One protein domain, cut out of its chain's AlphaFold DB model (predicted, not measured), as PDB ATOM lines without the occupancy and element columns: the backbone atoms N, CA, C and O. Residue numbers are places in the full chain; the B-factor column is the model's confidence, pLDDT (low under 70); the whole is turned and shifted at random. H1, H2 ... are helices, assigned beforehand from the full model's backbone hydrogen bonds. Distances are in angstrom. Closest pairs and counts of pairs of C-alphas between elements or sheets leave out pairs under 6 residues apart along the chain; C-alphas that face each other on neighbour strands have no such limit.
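Overview. This is residues 5 to 106 of the 1245 residues of an uncharacterized protein of Methanococcoides methylutens MM1 (UniProt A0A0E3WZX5). A long helix, H4, is the core; H2 and H3 cross it, H5 makes a corner near its last residues, and residues 5 to 11 of H1 stick out. The 102 printed residues, class all helix, hold H1 to H5 in chain order and no named strand. The whole is compact, radius of gyration of the C-alphas 13.9 A, spanning 39 by 34 by 30 A.

Along the chain. Find C-alpha 5 at (-2.397, 18.829, -15.261), where H1, residues 5 to 13, begins. Next come H2, 20 to 28; H3, 32 to 50, 26.0 A; H4, 65 to 85, 30.3 A; and H5, 90 to 106, 23.9 A, ending at (11.595, 25.215, -21.556).

Arrangement. Start at the hub, H4: its residues 76 to 81 touch H2, about perpendicular at 74 degrees, C-alphas Ala 23 and Asp 77 closest at 5.3 A. H3 touches H5 at a steep tilt of 53 degrees, C-alphas Ala 34 and Asp 91 closest at 5.0 A. Every O i to N i+4 pair is within hydrogen-bond range in H1 and H2; H3 has 14 of 15, H4 16 of 17, H5 12 of 13.

Size, cuts and confidence. The printed part has no cut; H3 to H4 is a long link. Look for pLDDT under 70 at, among others, residues 5 to 16 and 97 to 106.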
ATOM      1  N   LEU A   5      -2.844  18.064 -16.437       38.06
ATOM      2  CA  LEU A   5      -2.397  18.829 -15.261       38.06
ATOM      3  C   LEU A   5      -3.439  19.861 -14.792       38.06
ATOM      4  O   LEU A   5      -3.652  20.016 -13.590       38.06
ATOM      5  N   ASP A   6      -4.138  20.510 -15.729       49.62
ATOM      6  CA  ASP A   6      -5.213  21.460 -15.413       49.62
ATOM      7  C   ASP A   6      -6.388  20.799 -14.664       49.62
ATOM      8  O   ASP A   6      -7.046  21.455 -13.859       49.62
ATOM      9  N   LYS A   7      -6.659  19.502 -14.883       47.38
ATOM     10  CA  LYS A   7      -7.823  18.810 -14.295       47.38
ATOM     11  C   LYS A   7      -7.619  18.487 -12.821       47.38
ATOM     12  O   LYS A   7      -8.516  18.746 -12.019       47.38
ATOM     13  N   ASP A   8      -6.448  17.972 -12.455       49.34
ATOM     14  CA  ASP A   8      -6.123  17.686 -11.054       49.34
ATOM     15  C   ASP A   8      -5.975  18.989 -10.251       49.34
ATOM     16  O   ASP A   8      -6.447  19.083  -9.114       49.34
ATOM     17  N   PHE A   9      -5.417  20.034 -10.874       48.78
ATOM     18  CA  PHE A   9      -5.326  21.374 -10.295       48.78
ATOM     19  C   PHE A   9      -6.708  22.032 -10.112       48.78
ATOM     20  O   PHE A   9      -6.997  22.582  -9.046       48.78
ATOM     21  N   GLU A  10      -7.617  21.918 -11.089       53.88
ATOM     22  CA  GLU A  10      -9.023  22.302 -10.908       53.88
ATOM     23  C   GLU A  10      -9.698  21.500  -9.785       53.88
ATOM     24  O   GLU A  10     -10.420  22.080  -8.972       53.88
ATOM     25  N   HIS A  11      -9.480  20.182  -9.716       56.34
ATOM     26  CA  HIS A  11     -10.126  19.326  -8.720       56.34
ATOM     27  C   HIS A  11      -9.697  19.689  -7.292       56.34
ATOM     28  O   HIS A  11     -10.548  19.809  -6.405       56.34
ATOM     29  N   TYR A  12      -8.403  19.950  -7.077       54.25
ATOM     30  CA  TYR A  12      -7.884  20.445  -5.800       54.25
ATOM     31  C   TYR A  12      -8.421  21.842  -5.451       54.25
ATOM     32  O   TYR A  12      -8.835  22.086  -4.317       54.25
ATOM     33  N   THR A  13      -8.449  22.772  -6.411       55.06
ATOM     34  CA  THR A  13      -8.780  24.186  -6.141       55.06
ATOM     35  C   THR A  13     -10.280  24.499  -6.107       55.06
ATOM     36  O   THR A  13     -10.668  25.542  -5.573       55.06
ATOM     37  N   LYS A  14     -11.157  23.622  -6.620       58.31
ATOM     38  CA  LYS A  14     -12.624  23.829  -6.625       58.31
ATOM     39  C   LYS A  14     -13.299  23.730  -5.250       58.31
ATOM     40  O   LYS A  14     -14.421  24.208  -5.118       58.31
ATOM     41  N   LYS A  15     -12.639  23.177  -4.222       59.88
ATOM     42  CA  LYS A  15     -13.190  23.053  -2.850       59.88
ATOM     43  C   LYS A  15     -12.626  24.052  -1.826       59.88
ATOM     44  O   LYS A  15     -13.065  24.054  -0.678       59.88
ATOM     45  N   ILE A  16     -11.661  24.892  -2.202       63.09
ATOM     46  CA  ILE A  16     -10.949  25.760  -1.253       63.09
ATOM     47  C   ILE A  16     -11.683  27.101  -1.108       63.09
ATOM     48  O   ILE A  16     -11.537  27.992  -1.944       63.09
ATOM     49  N   ASN A  17     -12.453  27.256  -0.030       75.50
ATOM     50  CA  ASN A  17     -13.063  28.537   0.333       75.50
ATOM     51  C   ASN A  17     -12.009  29.450   0.993       75.50
ATOM     52  O   ASN A  17     -11.410  29.078   2.005       75.50
ATOM     53  N   VAL A  18     -11.755  30.628   0.415       85.19
ATOM     54  CA  VAL A  18     -10.686  31.540   0.850       85.19
ATOM     55  C   VAL A  18     -11.274  32.802   1.474       85.19
ATOM     56  O   VAL A  18     -12.024  33.536   0.838       85.19
ATOM     57  N   ASN A  19     -10.867  33.115   2.707       92.31
ATOM     58  CA  ASN A  19     -11.185  34.401   3.320       92.31
ATOM     59  C   ASN A  19     -10.420  35.530   2.598       92.31
ATOM     60  O   ASN A  19      -9.206  35.676   2.756       92.31
ATOM     61  N   ARG A  20     -11.146  36.341   1.819       93.00
ATOM     62  CA  ARG A  20     -10.601  37.455   1.025       93.00
ATOM     63  C   ARG A  20      -9.814  38.479   1.842       93.00
ATOM     64  O   ARG A  20      -8.787  38.962   1.376       93.00
ATOM     65  N   THR A  21     -10.257  38.811   3.052       93.69
ATOM     66  CA  THR A  21      -9.578  39.791   3.918       93.69
ATOM     67  C   THR A  21      -8.217  39.269   4.380       93.69
ATOM     68  O   THR A  21      -7.227  40.000   4.365       93.69
ATOM     69  N   TRP A  22      -8.142  37.979   4.726       94.38
ATOM     70  CA  TRP A  22      -6.879  37.292   5.005       94.38
ATOM     71  C   TRP A  22      -5.976  37.242   3.759       94.38
ATOM     72  O   TRP A  22      -4.798  37.591   3.853       94.38
ATOM     73  N   ALA A  23      -6.522  36.894   2.589       93.62
ATOM     74  CA  ALA A  23      -5.748  36.788   1.353       93.62
ATOM     75  C   ALA A  23      -5.193  38.149   0.900       93.62
ATOM     76  O   ALA A  23      -4.018  38.268   0.566       93.62
ATOM     77  N   GLN A  24      -5.994  39.212   0.988       95.06
ATOM     78  CA  GLN A  24      -5.538  40.576   0.730       95.06
ATOM     79  C   GLN A  24      -4.450  41.016   1.719       95.06
ATOM     80  O   GLN A  24      -3.477  41.645   1.309       95.06
ATOM     81  N   LYS A  25      -4.560  40.656   3.007       94.44
ATOM     82  CA  LYS A  25      -3.521  40.964   4.004       94.44
ATOM     83  C   LYS A  25      -2.202  40.238   3.707       94.44
ATOM     84  O   LYS A  25      -1.147  40.837   3.888       94.44
ATOM     85  N   LYS A  26      -2.250  38.987   3.234       92.44
ATOM     86  CA  LYS A  26      -1.069  38.225   2.789       92.44
ATOM     87  C   LYS A  26      -0.458  38.817   1.517       92.44
ATOM     88  O   LYS A  26       0.730  39.101   1.515       92.44
ATOM     89  N   TYR A  27      -1.271  39.077   0.490       94.31
ATOM     90  CA  TYR A  27      -0.843  39.714  -0.761       94.31
ATOM     91  C   TYR A  27      -0.146  41.064  -0.516       94.31
ATOM     92  O   TYR A  27       0.944  41.315  -1.022       94.31
ATOM     93  N   ASN A  28      -0.732  41.919   0.328       94.00
ATOM     94  CA  ASN A  28      -0.154  43.222   0.661       94.00
ATOM     95  C   ASN A  28       1.198  43.121   1.399       94.00
ATOM     96  O   ASN A  28       1.973  44.076   1.342       94.00
ATOM     97  N   ALA A  29       1.467  42.000   2.078       90.50
ATOM     98  CA  ALA A  29       2.673  41.748   2.870       90.50
ATOM     99  C   ALA A  29       3.817  41.064   2.091       90.50
ATOM    100  O   ALA A  29       4.882  40.842   2.663       90.50
ATOM    101  N   LEU A  30       3.612  40.739   0.810       88.75
ATOM    102  CA  LEU A  30       4.675  40.343  -0.120       88.75
ATOM    103  C   LEU A  30       5.617  41.528  -0.410       88.75
ATOM    104  O   LEU A  30       5.184  42.685  -0.346       88.75
ATOM    105  N   SER A  31       6.871  41.271  -0.803       89.94
ATOM    106  CA  SER A  31       7.704  42.333  -1.400       89.94
ATOM    107  C   SER A  31       7.191  42.739  -2.788       89.94
ATOM    108  O   SER A  31       6.478  41.982  -3.444       89.94
ATOM    109  N   GLU A  32       7.555  43.931  -3.273       88.00
ATOM    110  CA  GLU A  32       7.087  44.427  -4.580       88.00
ATOM    111  C   GLU A  32       7.531  43.542  -5.759       88.00
ATOM    112  O   GLU A  32       6.769  43.342  -6.704       88.00
ATOM    113  N   ASP A  33       8.712  42.923  -5.674       79.38
ATOM    114  CA  ASP A  33       9.158  41.882  -6.609       79.38
ATOM    115  C   ASP A  33       8.190  40.686  -6.641       79.38
ATOM    116  O   ASP A  33       7.848  40.166  -7.704       79.38
ATOM    117  N   ALA A  34       7.781  40.218  -5.459       82.31
ATOM    118  CA  ALA A  34       6.917  39.058  -5.305       82.31
ATOM    119  C   ALA A  34       5.470  39.374  -5.712       82.31
ATOM    120  O   ALA A  34       4.853  38.560  -6.397       82.31
ATOM    121  N   LYS A  35       4.965  40.576  -5.391       91.50
ATOM    122  CA  LYS A  35       3.697  41.102  -5.925       91.50
ATOM    123  C   LYS A  35       3.722  41.112  -7.441       91.50
ATOM    124  O   LYS A  35       2.863  40.491  -8.045       91.50
ATOM    125  N   ARG A  36       4.750  41.705  -8.057       86.19
ATOM    126  CA  ARG A  36       4.888  41.770  -9.519       86.19
ATOM    127  C   ARG A  36       4.904  40.382 -10.169       86.19
ATOM    128  O   ARG A  36       4.178  40.157 -11.132       86.19
ATOM    129  N   CYS A  37       5.687  39.441  -9.640       83.94
ATOM    130  CA  CYS A  37       5.716  38.071 -10.161       83.94
ATOM    131  C   CYS A  37       4.383  37.328  -9.984       83.94
ATOM    132  O   CYS A  37       4.032  36.506 -10.829       83.94
ATOM    133  N   LEU A  38       3.649  37.607  -8.904       88.94
ATOM    134  CA  LEU A  38       2.337  37.021  -8.657       88.94
ATOM    135  C   LEU A  38       1.241  37.690  -9.503       88.94
ATOM    136  O   LEU A  38       0.349  36.998  -9.979       88.94
ATOM    137  N   ASP A  39       1.337  38.996  -9.752       91.31
ATOM    138  CA  ASP A  39       0.453  39.759 -10.633       91.31
ATOM    139  C   ASP A  39       0.598  39.318 -12.089       91.31
ATOM    140  O   ASP A  39      -0.418  39.150 -12.756       91.31
ATOM    141  N   ASP A  40       1.816  39.055 -12.581       87.56
ATOM    142  CA  ASP A  40       2.030  38.432 -13.899       87.56
ATOM    143  C   ASP A  40       1.192  37.138 -14.025       87.56
ATOM    144  O   ASP A  40       0.456  36.950 -14.996       87.56
ATOM    145  N   TYR A  41       1.243  36.269 -13.006       88.50
ATOM    146  CA  TYR A  41       0.484  35.014 -12.961       88.50
ATOM    147  C   TYR A  41      -1.034  35.233 -12.830       88.50
ATOM    148  O   TYR A  41      -1.802  34.648 -13.596       88.50
ATOM    149  N   ILE A  42      -1.484  36.088 -11.902       92.75
ATOM    150  CA  ILE A  42      -2.908  36.402 -11.693       92.75
ATOM    151  C   ILE A  42      -3.506  36.993 -12.969       92.75
ATOM    152  O   ILE A  42      -4.579  36.566 -13.387       92.75
ATOM    153  N   ASN A  43      -2.803  37.925 -13.617       89.25
ATOM    154  CA  ASN A  43      -3.225  38.527 -14.873       89.25
ATOM    155  C   ASN A  43      -3.311  37.473 -15.985       89.25
ATOM    156  O   ASN A  43      -4.350  37.380 -16.629       89.25
ATOM    157  N   ASN A  44      -2.292  36.624 -16.172       84.81
ATOM    158  CA  ASN A  44      -2.334  35.541 -17.165       84.81
ATOM    159  C   ASN A  44      -3.542  34.609 -16.956       84.81
ATOM    160  O   ASN A  44      -4.286  34.337 -17.900       84.81
ATOM    161  N   GLN A  45      -3.782  34.166 -15.719       88.56
ATOM    162  CA  GLN A  45      -4.938  33.336 -15.364       88.56
ATOM    163  C   GLN A  45      -6.271  34.078 -15.556       88.56
ATOM    164  O   GLN A  45      -7.258  33.486 -15.991       88.56
ATOM    165  N   PHE A  46      -6.309  35.381 -15.276       93.06
ATOM    166  CA  PHE A  46      -7.492  36.222 -15.437       93.06
ATOM    167  C   PHE A  46      -7.870  36.450 -16.908       93.06
ATOM    168  O   PHE A  46      -9.049  36.318 -17.254       93.06
ATOM    169  N   TRP A  47      -6.881  36.723 -17.769       88.50
ATOM    170  CA  TRP A  47      -7.050  36.835 -19.221       88.50
ATOM    171  C   TRP A  47      -7.590  35.525 -19.803       88.50
ATOM    172  O   TRP A  47      -8.616  35.532 -20.485       88.50
ATOM    173  N   LEU A  48      -6.977  34.393 -19.434       83.00
ATOM    174  CA  LEU A  48      -7.410  33.058 -19.852       83.00
ATOM    175  C   LEU A  48      -8.834  32.720 -19.381       83.00
ATOM    176  O   LEU A  48      -9.649  32.300 -20.200       83.00
ATOM    177  N   LYS A  49      -9.167  32.939 -18.097       89.38
ATOM    178  CA  LYS A  49     -10.502  32.632 -17.541       89.38
ATOM    179  C   LYS A  49     -11.627  33.399 -18.246       89.38
ATOM    180  O   LYS A  49     -12.721  32.866 -18.390       89.38
ATOM    181  N   ASN A  50     -11.373  34.641 -18.660       88.62
ATOM    182  CA  ASN A  50     -12.393  35.525 -19.236       88.62
ATOM    183  C   ASN A  50     -12.374  35.596 -20.772       88.62
ATOM    184  O   ASN A  50     -13.169  36.341 -21.339       88.62
ATOM    185  N   GLY A  51     -11.470  34.877 -21.450       89.44
ATOM    186  CA  GLY A  51     -11.300  34.979 -22.906       89.44
ATOM    187  C   GLY A  51     -10.852  36.370 -23.382       89.44
ATOM    188  O   GLY A  51     -11.061  36.726 -24.539       89.44
ATOM    189  N   LEU A  52     -10.265  37.170 -22.488       85.81
ATOM    190  CA  LEU A  52      -9.865  38.553 -22.742       85.81
ATOM    191  C   LEU A  52      -8.392  38.615 -23.197       85.81
ATOM    192  O   LEU A  52      -7.574  37.831 -22.714       85.81
ATOM    193  N   PRO A  53      -8.017  39.537 -24.104       78.19
ATOM    194  CA  PRO A  53      -6.652  39.613 -24.610       78.19
ATOM    195  C   PRO A  53      -5.657  40.092 -23.541       78.19
ATOM    196  O   PRO A  53      -5.971  40.923 -22.689       78.19
ATOM    197  N   LEU A  54      -4.426  39.579 -23.620       69.06
ATOM    198  CA  LEU A  54      -3.316  39.927 -22.728       69.06
ATOM    199  C   LEU A  54      -3.083  41.447 -22.681       69.06
ATOM    200  O   LEU A  54      -2.793  42.065 -23.702       69.06
ATOM    201  N   GLY A  55      -3.173  42.028 -21.481       73.69
ATOM    202  CA  GLY A  55      -2.936  43.459 -21.247       73.69
ATOM    203  C   GLY A  55      -4.139  44.378 -21.494       73.69
ATOM    204  O   GLY A  55      -3.967  45.593 -21.540       73.69
ATOM    205  N   PHE A  56      -5.349  43.835 -21.647       77.19
ATOM    206  CA  PHE A  56      -6.585  44.613 -21.781       77.19
ATOM    207  C   PHE A  56      -6.870  45.483 -20.537       77.19
ATOM    208  O   PHE A  56      -6.858  44.997 -19.410       77.19
ATOM    209  N   GLU A  57      -7.173  46.774 -20.705       81.75
ATOM    210  CA  GLU A  57      -7.455  47.664 -19.567       81.75
ATOM    211  C   GLU A  57      -8.951  47.670 -19.198       81.75
ATOM    212  O   GLU A  57      -9.801  48.155 -19.949       81.75
ATOM    213  N   ILE A  58      -9.287  47.182 -18.000       77.81
ATOM    214  CA  ILE A  58     -10.673  47.158 -17.509       77.81
ATOM    215  C   ILE A  58     -11.052  48.521 -16.913       77.81
ATOM    216  O   ILE A  58     -10.842  48.797 -15.730       77.81
ATOM    217  N   LYS A  59     -11.630  49.393 -17.739       85.69
ATOM    218  CA  LYS A  59     -12.080  50.726 -17.311       85.69
ATOM    219  C   LYS A  59     -13.272  50.637 -16.350       85.69
ATOM    220  O   LYS A  59     -14.177  49.827 -16.542       85.69
ATOM    221  N   LYS A  60     -13.300  51.513 -15.336       87.69
ATOM    222  CA  LYS A  60     -14.323  51.541 -14.261       87.69
ATOM    223  C   LYS A  60     -15.768  51.744 -14.741       87.69
ATOM    224  O   LYS A  60     -16.686  51.487 -13.973       87.69
ATOM    225  N   ASN A  61     -15.962  52.231 -15.966       87.25
ATOM    226  CA  ASN A  61     -17.265  52.462 -16.594       87.25
ATOM    227  C   ASN A  61     -17.739  51.302 -17.493       87.25
ATOM    228  O   ASN A  61     -18.786  51.422 -18.121       87.25
ATOM    229  N   ASN A  62     -16.988  50.201 -17.582       87.50
ATOM    230  CA  ASN A  62     -17.458  48.973 -18.221       87.50
ATOM    231  C   ASN A  62     -18.549  48.326 -17.340       87.50
ATOM    232  O   ASN A  62     -18.347  48.193 -16.132       87.50
ATOM    233  N   SER A  63     -19.676  47.899 -17.925       87.62
ATOM    234  CA  SER A  63     -20.758  47.183 -17.220       87.62
ATOM    235  C   SER A  63     -20.244  45.962 -16.456       87.62
ATOM    236  O   SER A  63     -20.637  45.710 -15.317       87.62
ATOM    237  N   ASP A  64     -19.291  45.252 -17.053       89.69
ATOM    238  CA  ASP A  64     -18.684  44.051 -16.498       89.69
ATOM    239  C   ASP A  64     -17.574  44.355 -15.484       89.69
ATOM    240  O   ASP A  64     -17.043  43.423 -14.886       89.69
ATOM    241  N   TYR A  65     -17.219  45.624 -15.228       89.12
ATOM    242  CA  TYR A  65     -16.119  45.982 -14.317       89.12
ATOM    243  C   TYR A  65     -16.282  45.354 -12.927       89.12
ATOM    244  O   TYR A  65     -15.305  44.879 -12.353       89.12
ATOM    245  N   ALA A  66     -17.507  45.298 -12.395       89.56
ATOM    246  CA  ALA A  66     -17.781  44.663 -11.106       89.56
ATOM    247  C   ALA A  66     -17.500  43.147 -11.134       89.56
ATOM    248  O   ALA A  66     -16.793  42.646 -10.259       89.56
ATOM    249  N   ARG A  67     -17.992  42.441 -12.162       94.75
ATOM    250  CA  ARG A  67     -17.791  40.996 -12.363       94.75
ATOM    251  C   ARG A  67     -16.320  40.667 -12.614       94.75
ATOM    252  O   ARG A  67     -15.749  39.827 -11.934       94.75
ATOM    253  N   LEU A  68     -15.685  41.378 -13.539       91.56
ATOM    254  CA  LEU A  68     -14.290  41.176 -13.919       91.56
ATOM    255  C   LEU A  68     -13.325  41.487 -12.764       91.56
ATOM    256  O   LEU A  68     -12.368  40.748 -12.538       91.56
ATOM    257  N   ARG A  69     -13.594  42.530 -11.972       93.44
ATOM    258  CA  ARG A  69     -12.830  42.812 -10.748       93.44
ATOM    259  C   ARG A  69     -13.011  41.713  -9.700       93.44
ATOM    260  O   ARG A  69     -12.043  41.359  -9.033       93.44
ATOM    261  N   GLU A  70     -14.217  41.171  -9.555       93.75
ATOM    262  CA  GLU A  70     -14.494  40.028  -8.681       93.75
ATOM    263  C   GLU A  70     -13.748  38.764  -9.150       93.75
ATOM    264  O   GLU A  70     -13.061  38.128  -8.351       93.75
ATOM    265  N   ASP A  71     -13.784  38.458 -10.449       92.75
ATOM    266  CA  ASP A  71     -13.054  37.349 -11.071       92.75
ATOM    267  C   ASP A  71     -11.531  37.449 -10.849       92.75
ATOM    268  O   ASP A  71     -10.899  36.459 -10.475       92.75
ATOM    269  N   TRP A  72     -10.943  38.640 -11.014       95.00
ATOM    270  CA  TRP A  72      -9.520  38.894 -10.740       95.00
ATOM    271  C   TRP A  72      -9.180  38.687  -9.255       95.00
ATOM    272  O   TRP A  72      -8.216  37.997  -8.918       95.00
ATOM    273  N   LEU A  73     -10.013  39.217  -8.349       94.75
ATOM    274  CA  LEU A  73      -9.833  39.054  -6.903       94.75
ATOM    275  C   LEU A  73      -9.927  37.584  -6.475       94.75
ATOM    276  O   LEU A  73      -9.135  37.153  -5.642       94.75
ATOM    277  N   GLN A  74     -10.830  36.787  -7.056       93.69
ATOM    278  CA  GLN A  74     -10.907  35.344  -6.787       93.69
ATOM    279  C   GLN A  74      -9.645  34.590  -7.227       93.69
ATOM    280  O   GLN A  74      -9.224  33.662  -6.537       93.69
ATOM    281  N   ILE A  75      -9.030  34.975  -8.348       93.19
ATOM    282  CA  ILE A  75      -7.788  34.356  -8.835       93.19
ATOM    283  C   ILE A  75      -6.618  34.712  -7.911       93.19
ATOM    284  O   ILE A  75      -5.903  33.807  -7.474       93.19
ATOM    285  N   ARG A  76      -6.480  35.989  -7.518       94.94
ATOM    286  CA  ARG A  76      -5.524  36.420  -6.481       94.94
ATOM    287  C   ARG A  76      -5.711  35.631  -5.188       94.94
ATOM    288  O   ARG A  76      -4.745  35.095  -4.652       94.94
ATOM    289  N   ASP A  77      -6.940  35.555  -4.685       94.62
ATOM    290  CA  ASP A  77      -7.231  34.922  -3.398       94.62
ATOM    291  C   ASP A  77      -6.920  33.415  -3.432       94.62
ATOM    292  O   ASP A  77      -6.340  32.887  -2.483       94.62
ATOM    293  N   LYS A  78      -7.206  32.730  -4.549       92.00
ATOM    294  CA  LYS A  78      -6.803  31.332  -4.763       92.00
ATOM    295  C   LYS A  78      -5.287  31.162  -4.812       92.00
ATOM    296  O   LYS A  78      -4.774  30.305  -4.096       92.00
ATOM    297  N   ALA A  79      -4.566  31.978  -5.585       90.81
ATOM    298  CA  ALA A  79      -3.104  31.915  -5.650       90.81
ATOM    299  C   ALA A  79      -2.475  32.113  -4.256       90.81
ATOM    300  O   ALA A  79      -1.679  31.297  -3.800       90.81
ATOM    301  N   ILE A  80      -2.944  33.118  -3.513       91.50
ATOM    302  CA  ILE A  80      -2.528  33.379  -2.130       91.50
ATOM    303  C   ILE A  80      -2.905  32.243  -1.162       91.50
ATOM    304  O   ILE A  80      -2.261  32.098  -0.123       91.50
ATOM    305  N   LYS A  81      -3.887  31.383  -1.467       89.75
ATOM    306  CA  LYS A  81      -4.116  30.180  -0.651       89.75
ATOM    307  C   LYS A  81      -3.197  29.016  -1.015       89.75
ATOM    308  O   LYS A  81      -2.722  28.344  -0.100       89.75
ATOM    309  N   ILE A  82      -2.896  28.822  -2.300       84.69
ATOM    310  CA  ILE A  82      -2.015  27.747  -2.790       84.69
ATOM    311  C   ILE A  82      -0.604  27.893  -2.196       84.69
ATOM    312  O   ILE A  82      -0.098  26.948  -1.587       84.69
ATOM    313  N   GLY A  83      -0.024  29.098  -2.243       84.88
ATOM    314  CA  GLY A  83       1.292  29.362  -1.648       84.88
ATOM    315  C   GLY A  83       1.348  29.180  -0.126       84.88
ATOM    316  O   GLY A  83       2.394  28.813   0.408       84.88
ATOM    317  N   GLU A  84       0.223  29.334   0.595       84.00
ATOM    318  CA  GLU A  84       0.188  29.001   2.027       84.00
ATOM    319  C   GLU A  84       0.197  27.485   2.241       84.00
ATOM    320  O   GLU A  84       0.916  26.989   3.108       84.00
ATOM    321  N   THR A  85      -0.578  26.739   1.446       80.56
ATOM    322  CA  THR A  85      -0.628  25.273   1.547       80.56
ATOM    323  C   THR A  85       0.687  24.598   1.160       80.56
ATOM    324  O   THR A  85       1.018  23.568   1.742       80.56
ATOM    325  N   GLU A  86       1.481  25.202   0.272       79.31
ATOM    326  CA  GLU A  86       2.838  24.741  -0.058       79.31
ATOM    327  C   GLU A  86       3.893  25.057   1.023       79.31
ATOM    328  O   GLU A  86       5.011  24.551   0.940       79.31
ATOM    329  N   LYS A  87       3.559  25.859   2.050       60.56
ATOM    330  CA  LYS A  87       4.421  26.202   3.207       60.56
ATOM    331  C   LYS A  87       5.809  26.779   2.863       60.56
ATOM    332  O   LYS A  87       6.724  26.713   3.686       60.56
ATOM    333  N   ARG A  88       5.981  27.347   1.670       59.53
ATOM    334  CA  ARG A  88       7.241  27.959   1.212       59.53
ATOM    335  C   ARG A  88       7.392  29.393   1.730       59.53
ATOM    336  O   ARG A  88       6.419  30.016   2.153       59.53
ATOM    337  N   ASN A  89       8.614  29.928   1.673       77.38
ATOM    338  CA  ASN A  89       8.824  31.368   1.812       77.38
ATOM    339  C   ASN A  89       8.057  32.083   0.684       77.38
ATOM    340  O   ASN A  89       8.131  31.684  -0.478       77.38
ATOM    341  N   TRP A  90       7.291  33.111   1.032       69.88
ATOM    342  CA  TRP A  90       6.301  33.725   0.149       69.88
ATOM    343  C   TRP A  90       6.908  34.387  -1.089       69.88
ATOM    344  O   TRP A  90       6.406  34.207  -2.199       69.88
ATOM    345  N   ASP A  91       8.019  35.093  -0.901       69.12
ATOM    346  CA  ASP A  91       8.726  35.767  -1.988       69.12
ATOM    347  C   ASP A  91       9.449  34.772  -2.908       69.12
ATOM    348  O   ASP A  91       9.498  34.966  -4.123       69.12
ATOM    349  N   GLU A  92       9.967  33.677  -2.343       73.75
ATOM    350  CA  GLU A  92      10.548  32.569  -3.107       73.75
ATOM    351  C   GLU A  92       9.471  31.820  -3.894       73.75
ATOM    352  O   GLU A  92       9.703  31.490  -5.049       73.75
ATOM    353  N   TRP A  93       8.281  31.597  -3.325       78.88
ATOM    354  CA  TRP A  93       7.170  30.931  -4.010       78.88
ATOM    355  C   TRP A  93       6.641  31.752  -5.191       78.88
ATOM    356  O   TRP A  93       6.515  31.225  -6.296       78.88
ATOM    357  N   ALA A  94       6.405  33.054  -5.005       71.12
ATOM    358  CA  ALA A  94       5.955  33.933  -6.085       71.12
ATOM    359  C   ALA A  94       6.982  34.016  -7.233       71.12
ATOM    360  O   ALA A  94       6.612  33.980  -8.410       71.12
ATOM    361  N   LYS A  95       8.282  34.061  -6.906       71.00
ATOM    362  CA  LYS A  95       9.366  33.991  -7.899       71.00
ATOM    363  C   LYS A  95       9.431  32.608  -8.560       71.00
ATOM    364  O   LYS A  95       9.483  32.537  -9.786       71.00
ATOM    365  N   ALA A  96       9.302  31.528  -7.790       71.38
ATOM    366  CA  ALA A  96       9.301  30.153  -8.279       71.38
ATOM    367  C   ALA A  96       8.101  29.818  -9.179       71.38
ATOM    368  O   ALA A  96       8.257  28.983 -10.064       71.38
ATOM    369  N   ILE A  97       6.936  30.468  -9.057       69.00
ATOM    370  CA  ILE A  97       5.861  30.328 -10.061       69.00
ATOM    371  C   ILE A  97       6.320  30.897 -11.399       69.00
ATOM    372  O   ILE A  97       6.289  30.203 -12.406       69.00
ATOM    373  N   ASN A  98       6.794  32.143 -11.413       63.72
ATOM    374  CA  ASN A  98       7.208  32.813 -12.645       63.72
ATOM    375  C   ASN A  98       8.408  32.082 -13.294       63.72
ATOM    376  O   ASN A  98       8.453  31.883 -14.509       63.72
ATOM    377  N   GLU A  99       9.348  31.587 -12.482       65.94
ATOM    378  CA  GLU A  99      10.456  30.734 -12.926       65.94
ATOM    379  C   GLU A  99      10.013  29.332 -13.363       65.94
ATOM    380  O   GLU A  99      10.525  28.850 -14.370       65.94
ATOM    381  N   SER A 100       9.040  28.694 -12.706       54.81
ATOM    382  CA  SER A 100       8.518  27.381 -13.120       54.81
ATOM    383  C   SER A 100       7.592  27.453 -14.335       54.81
ATOM    384  O   SER A 100       7.573  26.516 -15.122       54.81
ATOM    385  N   GLU A 101       6.904  28.569 -14.587       57.16
ATOM    386  CA  GLU A 101       6.177  28.791 -15.841       57.16
ATOM    387  C   GLU A 101       7.169  29.000 -17.002       57.16
ATOM    388  O   GLU A 101       6.987  28.458 -18.096       57.16
ATOM    389  N   LYS A 102       8.273  29.721 -16.753       55.34
ATOM    390  CA  LYS A 102       9.411  29.840 -17.685       55.34
ATOM    391  C   LYS A 102      10.145  28.506 -17.881       55.34
ATOM    392  O   LYS A 102      10.570  28.226 -19.001       55.34
ATOM    393  N   ALA A 103      10.268  27.681 -16.840       45.28
ATOM    394  CA  ALA A 103      10.873  26.353 -16.902       45.28
ATOM    395  C   ALA A 103       9.962  25.350 -17.616       45.28
ATOM    396  O   ALA A 103      10.430  24.683 -18.523       45.28
ATOM    397  N   ALA A 104       8.657  25.314 -17.350       43.62
ATOM    398  CA  ALA A 104       7.709  24.455 -18.064       43.62
ATOM    399  C   ALA A 104       7.672  24.776 -19.571       43.62
ATOM    400  O   ALA A 104       7.681  23.864 -20.395       43.62
ATOM    401  N   LYS A 105       7.753  26.063 -19.944       47.22
ATOM    402  CA  LYS A 105       7.933  26.531 -21.338       47.22
ATOM    403  C   LYS A 105       9.305  26.179 -21.954       47.22
ATOM    404  O   LYS A 105       9.534  26.463 -23.130       47.22
ATOM    405  N   LYS A 106      10.221  25.588 -21.178       37.97
ATOM    406  CA  LYS A 106      11.595  25.215 -21.556       37.97
ATOM    407  C   LYS A 106      11.867  23.707 -21.429       37.97
ATOM    408  O   LYS A 106      12.658  23.194 -22.210       37.97
TER     409      LYS A 106